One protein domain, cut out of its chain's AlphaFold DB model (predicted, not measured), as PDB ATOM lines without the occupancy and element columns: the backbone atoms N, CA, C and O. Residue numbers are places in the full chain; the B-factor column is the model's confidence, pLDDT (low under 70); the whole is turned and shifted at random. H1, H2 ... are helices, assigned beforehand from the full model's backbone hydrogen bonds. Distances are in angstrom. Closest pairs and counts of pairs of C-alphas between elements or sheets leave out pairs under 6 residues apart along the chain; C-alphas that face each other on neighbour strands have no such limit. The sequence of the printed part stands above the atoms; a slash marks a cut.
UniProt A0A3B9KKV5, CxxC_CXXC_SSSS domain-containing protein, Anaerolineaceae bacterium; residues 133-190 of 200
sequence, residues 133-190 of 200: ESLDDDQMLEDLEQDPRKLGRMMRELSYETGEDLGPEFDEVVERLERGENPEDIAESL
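Overview. This is residues 133 to 190 of the 200 residues of the protein "CxxC_CXXC_SSSS domain-containing protein" of Anaerolineaceae bacterium (UniProt A0A3B9KKV5). The long helix H2 and helix H3 fold into a hairpin, and the short helices H1 and H4 sit at the end where H2 begins and H3 ends. At the other end, residues 160 to 166 stick out. The printed part has 58 residues with four named helices, in the order H1, H2, H3, H4, and no named strand: all helix. It is compact, with a radius of gyration of the C-alphas of 11.6 A and spans of 29 by 26 by 16 A.

Arrangement. H2, residues 148 to 162, and H3, residues 168 to 179, touch as a helical hairpin, opposite ways at a steep tilt of 36 degrees, only just past shallow; their closest C-alphas, of Arg 149 and Glu 178, are 4.2 A apart. H1, residues 138 to 145, and H2 only just touch, with 3 pairs of C-alphas within 8 A, and only at the corner, through residues 150 to 151 of H2 alone; the closest C-alphas, of Leu 144 and Leu 151, are 5.3 A apart. H4, residues 183 to 189, only just touches H3, with 3 such pairs, through residues 173 to 177 of H3 alone; the closest C-alphas are those of Leu 177 and Pro 183, 6.8 A. H1 is apart from H3 and H4. In H1, H2, H3 and H4 every O i to N i+4 pair is within hydrogen-bond range.

Along the chain. H2 is 20.7 A long, from C-alpha 148 at (-40.460, 8.936, 43.724) to C-alpha 162 at (-40.626, 29.603, 43.073). H3 is 16.6 A, H1 10.7 A and H4 10.1 A, ending at C-alpha 189 (-56.317, 9.500, 41.822).

Size, cuts and confidence. The farthest C-alphas, of Glu 133 and Ser 189, are 31.9 A apart. The printed part has no cut, and the three links are tight. Mean pLDDT of the printed part is 84.8; residue 134 is under 70.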
ATOM      1  N   GLU A 133     -29.501  24.636  38.015       70.25
ATOM      2  CA  GLU A 133     -28.499  24.375  36.961       70.25
ATOM      3  C   GLU A 133     -28.235  22.876  36.722       70.25
ATOM      4  O   GLU A 133     -27.743  22.491  35.669       70.25
ATOM      5  N   SER A 134     -28.530  22.017  37.703       67.94
ATOM      6  CA  SER A 134     -28.381  20.559  37.575       67.94
ATOM      7  C   SER A 134     -29.622  19.858  37.017       67.94
ATOM      8  O   SER A 134     -29.568  18.655  36.775       67.94
ATOM      9  N   LEU A 135     -30.722  20.593  36.812       70.75
ATOM     10  CA  LEU A 135     -31.931  20.084  36.159       70.75
ATOM     11  C   LEU A 135     -31.815  20.082  34.629       70.75
ATOM     12  O   LEU A 135     -32.587  19.394  33.976       70.75
ATOM     13  N   ASP A 136     -30.833  20.797  34.070       78.31
ATOM     14  CA  ASP A 136     -30.550  20.822  32.628       78.31
ATOM     15  C   ASP A 136     -29.879  19.522  32.126       78.31
ATOM     16  O   ASP A 136     -29.729  19.317  30.920       78.31
ATOM     17  N   ASP A 137     -29.454  18.640  33.039       81.06
ATOM     18  CA  ASP A 137     -28.817  17.362  32.719       81.06
ATOM     19  C   ASP A 137     -29.867  16.233  32.602       81.06
ATOM     20  O   ASP A 137     -30.367  15.737  33.616       81.06
ATOM     21  N   ASP A 138     -30.118  15.731  31.383       80.81
ATOM     22  CA  ASP A 138     -31.069  14.628  31.102       80.81
ATOM     23  C   ASP A 138     -30.853  13.392  32.002       80.81
ATOM     24  O   ASP A 138     -31.794  12.764  32.480       80.81
ATOM     25  N   GLN A 139     -29.592  13.057  32.296       81.31
ATOM     26  CA  GLN A 139     -29.255  11.907  33.148       81.31
ATOM     27  C   GLN A 139     -29.671  12.093  34.611       81.31
ATOM     28  O   GLN A 139     -29.885  11.109  35.320       81.31
ATOM     29  N   MET A 140     -29.723  13.335  35.099       80.50
ATOM     30  CA  MET A 140     -30.196  13.611  36.454       80.50
ATOM     31  C   MET A 140     -31.718  13.533  36.520       80.50
ATOM     32  O   MET A 140     -32.232  12.980  37.488       80.50
ATOM     33  N   LEU A 141     -32.420  13.999  35.485       81.75
ATOM     34  CA  LEU A 141     -33.873  13.848  35.364       81.75
ATOM     35  C   LEU A 141     -34.286  12.370  35.351       81.75
ATOM     36  O   LEU A 141     -35.134  11.974  36.148       81.75
ATOM     37  N   GLU A 142     -33.604  11.528  34.569       84.31
ATOM     38  CA  GLU A 142     -33.860  10.079  34.551       84.31
ATOM     39  C   GLU A 142     -33.661   9.410  35.932       84.31
ATOM     40  O   GLU A 142     -34.404   8.495  36.287       84.31
ATOM     41  N   ASP A 143     -32.677   9.841  36.738       84.06
ATOM     42  CA  ASP A 143     -32.468   9.322  38.110       84.06
ATOM     43  C   ASP A 143     -33.534   9.823  39.101       84.06
ATOM     44  O   ASP A 143     -33.826   9.147  40.094       84.06
ATOM     45  N   LEU A 144     -34.112  11.002  38.856       84.00
ATOM     46  CA  LEU A 144     -35.200  11.552  39.666       84.00
ATOM     47  C   LEU A 144     -36.528  10.845  39.376       84.00
ATOM     48  O   LEU A 144     -37.234  10.502  40.321       84.00
ATOM     49  N   GLU A 145     -36.834  10.563  38.108       82.31
ATOM     50  CA  GLU A 145     -38.043   9.827  37.700       82.31
ATOM     51  C   GLU A 145     -38.073   8.394  38.255       82.31
ATOM     52  O   GLU A 145     -39.131   7.865  38.595       82.31
ATOM     53  N   GLN A 146     -36.905   7.765  38.407       86.88
ATOM     54  CA  GLN A 146     -36.789   6.411  38.955       86.88
ATOM     55  C   GLN A 146     -37.018   6.332  40.475       86.88
ATOM     56  O   GLN A 146     -37.303   5.245  40.987       86.88
ATOM     57  N   ASP A 147     -36.879   7.440  41.214       89.88
ATOM     58  CA  ASP A 147     -37.033   7.475  42.673       89.88
ATOM     59  C   ASP A 147     -38.112   8.494  43.093       89.88
ATOM     60  O   ASP A 147     -37.810   9.683  43.261       89.88
ATOM     61  N   PRO A 148     -39.353   8.042  43.377       89.31
ATOM     62  CA  PRO A 148     -40.460   8.936  43.724       89.31
ATOM     63  C   PRO A 148     -40.155   9.798  44.954       89.31
ATOM     64  O   PRO A 148     -40.591  10.944  45.050       89.31
ATOM     65  N   ARG A 149     -39.323   9.305  45.882       90.81
ATOM     66  CA  ARG A 149     -38.973  10.059  47.090       90.81
ATOM     67  C   ARG A 149     -38.010  11.196  46.793       90.81
ATOM     68  O   ARG A 149     -38.038  12.205  47.498       90.81
ATOM     69  N   LYS A 150     -37.088  11.012  45.841       89.62
ATOM     70  CA  LYS A 150     -36.198  12.098  45.398       89.62
ATOM     71  C   LYS A 150     -36.998  13.151  44.648       89.62
ATOM     72  O   LYS A 150     -36.802  14.328  44.941       89.62
ATOM     73  N   LEU A 151     -37.903  12.719  43.772       88.81
ATOM     74  CA  LEU A 151     -38.787  13.610  43.030       88.81
ATOM     75  C   LEU A 151     -39.631  14.475  43.975       88.81
ATOM     76  O   LEU A 151     -39.580  15.695  43.874       88.81
ATOM     77  N   GLY A 152     -40.290  13.882  44.979       90.81
ATOM     78  CA  GLY A 152     -41.072  14.640  45.968       90.81
ATOM     79  C   GLY A 152     -40.245  15.685  46.732       90.81
ATOM     80  O   GLY A 152     -40.638  16.846  46.823       90.81
ATOM     81  N   ARG A 153     -39.043  15.326  47.210       89.25
ATOM     82  CA  ARG A 153     -38.152  16.295  47.882       89.25
ATOM     83  C   ARG A 153     -37.723  17.437  46.961       89.25
ATOM     84  O   ARG A 153     -37.600  18.566  47.419       89.25
ATOM     85  N   MET A 154     -37.471  17.133  45.689       87.44
ATOM     86  CA  MET A 154     -37.090  18.120  44.679       87.44
ATOM     87  C   MET A 154     -38.253  19.065  44.363       87.44
ATOM     88  O   MET A 154     -38.055  20.275  44.371       87.44
ATOM     89  N   MET A 155     -39.472  18.543  44.199       88.00
ATOM     90  CA  MET A 155     -40.678  19.350  43.980       88.00
ATOM     91  C   MET A 155     -40.987  20.272  45.171       88.00
ATOM     92  O   MET A 155     -41.400  21.411  44.966       88.00
ATOM     93  N   ARG A 156     -40.723  19.824  46.408       88.75
ATOM     94  CA  ARG A 156     -40.828  20.671  47.608       88.75
ATOM     95  C   ARG A 156     -39.800  21.797  47.635       88.75
ATOM     96  O   ARG A 156     -40.121  22.913  48.022       88.75
ATOM     97  N   GLU A 157     -38.554  21.506  47.278       85.81
ATOM     98  CA  GLU A 157     -37.528  22.548  47.209       85.81
ATOM     99  C   GLU A 157     -37.901  23.587  46.143       85.81
ATOM    100  O   GLU A 157     -37.843  24.788  46.396       85.81
ATOM    101  N   LEU A 158     -38.380  23.117  44.988       85.50
ATOM    102  CA  LEU A 158     -38.788  23.971  43.880       85.50
ATOM    103  C   LEU A 158     -39.985  24.862  44.241       85.50
ATOM    104  O   LEU A 158     -39.998  26.021  43.843       85.50
ATOM    105  N   SER A 159     -40.948  24.393  45.045       85.12
ATOM    106  CA  SER A 159     -42.047  25.255  45.512       85.12
ATOM    107  C   SER A 159     -41.560  26.379  46.431       85.12
ATOM    108  O   SER A 159     -42.007  27.521  46.305       85.12
ATOM    109  N   TYR A 160     -40.581  26.105  47.302       83.12
ATOM    110  CA  TYR A 160     -39.960  27.142  48.130       83.12
ATOM    111  C   TYR A 160     -39.135  28.142  47.312       83.12
ATOM    112  O   TYR A 160     -39.112  29.326  47.659       83.12
ATOM    113  N   GLU A 161     -38.465  27.691  46.246       81.88
ATOM    114  CA  GLU A 161     -37.684  28.559  45.357       81.88
ATOM    115  C   GLU A 161     -38.565  29.421  44.441       81.88
ATOM    116  O   GLU A 161     -38.285  30.613  44.288       81.88
ATOM    117  N   THR A 162     -39.642  28.859  43.878       82.69
ATOM    118  CA  THR A 162     -40.626  29.603  43.073       82.69
ATOM    119  C   THR A 162     -41.356  30.647  43.925       82.69
ATOM    120  O   THR A 162     -41.712  31.713  43.426       82.69
ATOM    121  N   GLY A 163     -41.516  30.400  45.232       73.94
ATOM    122  CA  GLY A 163     -42.091  31.364  46.176       73.94
ATOM    123  C   GLY A 163     -43.594  31.596  45.996       73.94
ATOM    124  O   GLY A 163     -44.155  32.498  46.621       73.94
ATOM    125  N   GLU A 164     -44.234  30.780  45.160       78.12
ATOM    126  CA  GLU A 164     -45.671  30.746  44.920       78.12
ATOM    127  C   GLU A 164     -46.264  29.540  45.650       78.12
ATOM    128  O   GLU A 164     -45.713  28.439  45.614       78.12
ATOM    129  N   ASP A 165     -47.384  29.755  46.338       77.06
ATOM    130  CA  ASP A 165     -48.137  28.672  46.960       77.06
ATOM    131  C   ASP A 165     -48.918  27.935  45.866       77.06
ATOM    132  O   ASP A 165     -49.944  28.422  45.390       77.06
ATOM    133  N   LEU A 166     -48.399  26.779  45.439       80.56
ATOM    134  CA  LEU A 166     -49.000  25.917  44.411       80.56
ATOM    135  C   LEU A 166     -50.288  25.222  44.896       80.56
ATOM    136  O   LEU A 166     -50.924  24.487  44.140       80.56
ATOM    137  N   GLY A 167     -50.695  25.489  46.140       84.94
ATOM    138  CA  GLY A 167     -51.955  25.058  46.716       84.94
ATOM    139  C   GLY A 167     -51.875  23.706  47.431       84.94
ATOM    140  O   GLY A 167     -50.909  22.952  47.281       84.94
ATOM    141  N   PRO A 168     -52.923  23.370  48.206       84.44
ATOM    142  CA  PRO A 168     -52.951  22.162  49.031       84.44
ATOM    143  C   PRO A 168     -52.915  20.865  48.210       84.44
ATOM    144  O   PRO A 168     -52.396  19.862  48.694       84.44
ATOM    145  N   GLU A 169     -53.410  20.890  46.968       85.25
ATOM    146  CA  GLU A 169     -53.379  19.740  46.054       85.25
ATOM    147  C   GLU A 169     -51.934  19.365  45.681       85.25
ATOM    148  O   GLU A 169     -51.565  18.193  45.700       85.25
ATOM    149  N   PHE A 170     -51.074  20.357  45.404       88.44
ATOM    150  CA  PHE A 170     -49.659  20.123  45.100       88.44
ATOM    151  C   PHE A 170     -48.904  19.575  46.314       88.44
ATOM    152  O   PHE A 170     -48.130  18.623  46.189       88.44
ATOM    153  N   ASP A 171     -49.149  20.138  47.499       88.88
ATOM    154  CA  ASP A 171     -48.544  19.655  48.743       88.88
ATOM    155  C   ASP A 171     -48.916  18.192  49.034       88.88
ATOM    156  O   ASP A 171     -48.062  17.418  49.485       88.88
ATOM    157  N   GLU A 172     -50.150  17.783  48.717       89.38
ATOM    158  CA  GLU A 172     -50.583  16.389  48.818       89.38
ATOM    159  C   GLU A 172     -49.796  15.476  47.862       89.38
ATOM    160  O   GLU A 172     -49.298  14.425  48.288       89.38
ATOM    161  N   VAL A 173     -49.613  15.886  46.598       91.69
ATOM    162  CA  VAL A 173     -48.786  15.151  45.618       91.69
ATOM    163  C   VAL A 173     -47.364  14.967  46.135       91.69
ATOM    164  O   VAL A 173     -46.836  13.850  46.156       91.69
ATOM    165  N   VAL A 174     -46.748  16.054  46.600       92.19
ATOM    166  CA  VAL A 174     -45.385  16.052  47.137       92.19
ATOM    167  C   VAL A 174     -45.270  15.103  48.332       92.19
ATOM    168  O   VAL A 174     -44.334  14.303  48.400       92.19
ATOM    169  N   GLU A 175     -46.221  15.143  49.268       91.94
ATOM    170  CA  GLU A 175     -46.209  14.269  50.444       91.94
ATOM    171  C   GLU A 175     -46.349  12.783  50.065       91.94
ATOM    172  O   GLU A 175     -45.688  11.912  50.646       91.94
ATOM    173  N   ARG A 176     -47.182  12.472  49.065       91.94
ATOM    174  CA  ARG A 176     -47.368  11.107  48.540       91.94
ATOM    175  C   ARG A 176     -46.115  10.576  47.850       91.94
ATOM    176  O   ARG A 176     -45.676   9.459  48.155       91.94
ATOM    177  N   LEU A 177     -45.471  11.397  47.025       93.19
ATOM    178  CA  LEU A 177     -44.188  11.076  46.396       93.19
ATOM    179  C   LEU A 177     -43.091  10.821  47.439       93.19
ATOM    180  O   LEU A 177     -42.374   9.819  47.374       93.19
ATOM    181  N   GLU A 178     -43.007  11.647  48.483       91.81
ATOM    182  CA  GLU A 178     -42.057  11.438  49.583       91.81
ATOM    183  C   GLU A 178     -42.312  10.151  50.384       91.81
ATOM    184  O   GLU A 178     -41.365   9.537  50.904       91.81
ATOM    185  N   ARG A 179     -43.570   9.701  50.454       93.25
ATOM    186  CA  ARG A 179     -43.950   8.403  51.034       93.25
ATOM    187  C   ARG A 179     -43.485   7.224  50.168       93.25
ATOM    188  O   ARG A 179     -43.262   6.126  50.694       93.25
ATOM    189  N   GLY A 180     -43.218   7.472  48.887       90.94
ATOM    190  CA  GLY A 180     -42.750   6.499  47.899       90.94
ATOM    191  C   GLY A 180     -43.874   5.859  47.089       90.94
ATOM    192  O   GLY A 180     -43.716   4.726  46.643       90.94
ATOM    193  N   GLU A 181     -45.007   6.546  46.963       89.81
ATOM    194  CA  GLU A 181     -46.078   6.165  46.042       89.81
ATOM    195  C   GLU A 181     -45.655   6.433  44.586       89.81
ATOM    196  O   GLU A 181     -44.794   7.280  44.335       89.81
ATOM    197  N   ASN A 182     -46.188   5.664  43.630       89.00
ATOM    198  CA  ASN A 182     -45.828   5.810  42.221       89.00
ATOM    199  C   ASN A 182     -46.480   7.080  41.632       89.00
ATOM    200  O   ASN A 182     -47.653   7.320  41.912       89.00
ATOM    201  N   PRO A 183     -45.763   7.883  40.822       84.06
ATOM    202  CA  PRO A 183     -46.309   9.111  40.237       84.06
ATOM    203  C   PRO A 183     -47.569   8.887  39.386       84.06
ATOM    204  O   PRO A 183     -48.475   9.714  39.434       84.06
ATOM    205  N   GLU A 184     -47.661   7.766  38.666       84.75
ATOM    206  CA  GLU A 184     -48.813   7.463  37.804       84.75
ATOM    207  C   GLU A 184     -50.083   7.188  38.624       84.75
ATOM    208  O   GLU A 184     -51.155   7.701  38.313       84.75
ATOM    209  N   ASP A 185     -49.949   6.449  39.732       87.38
ATOM    210  CA  ASP A 185     -51.063   6.152  40.645       87.38
ATOM    211  C   ASP A 185     -51.592   7.437  41.316       87.38
ATOM    212  O   ASP A 185     -52.791   7.582  41.577       87.38
ATOM    213  N   ILE A 186     -50.694   8.391  41.595       86.44
ATOM    214  CA  ILE A 186     -51.061   9.700  42.143       86.44
ATOM    215  C   ILE A 186     -51.854  10.494  41.106       86.44
ATOM    216  O   ILE A 186     -52.937  10.977  41.437       86.44
ATOM    217  N   ALA A 187     -51.362  10.570  39.867       81.00
ATOM    218  CA  ALA A 187     -52.023  11.288  38.780       81.00
ATOM    219  C   ALA A 187     -53.440  10.758  38.499       81.00
ATOM    220  O   ALA A 187     -54.358  11.555  38.353       81.00
ATOM    221  N   GLU A 188     -53.650   9.437  38.505       83.69
ATOM    222  CA  GLU A 188     -54.976   8.836  38.275       83.69
ATOM    223  C   GLU A 188     -55.973   9.117  39.416       83.69
ATOM    224  O   GLU A 188     -57.183   9.203  39.202       83.69
ATOM    225  N   SER A 189     -55.476   9.246  40.647       79.88
ATOM    226  CA  SER A 189     -56.317   9.500  41.822       79.88
ATOM    227  C   SER A 189     -56.722  10.965  41.996       79.88
ATOM    228  O   SER A 189     -57.677  11.249  42.724       79.88
ATOM    229  N   LEU A 190     -55.990  11.881  41.362       76.25
ATOM    230  CA  LEU A 190     -56.299  13.300  41.395       76.25
ATOM    231  C   LEU A 190     -57.383  13.583  40.348       76.25
ATOM    232  O   LEU A 190     -57.244  13.174  39.197       76.25
TER     233      LEU A 190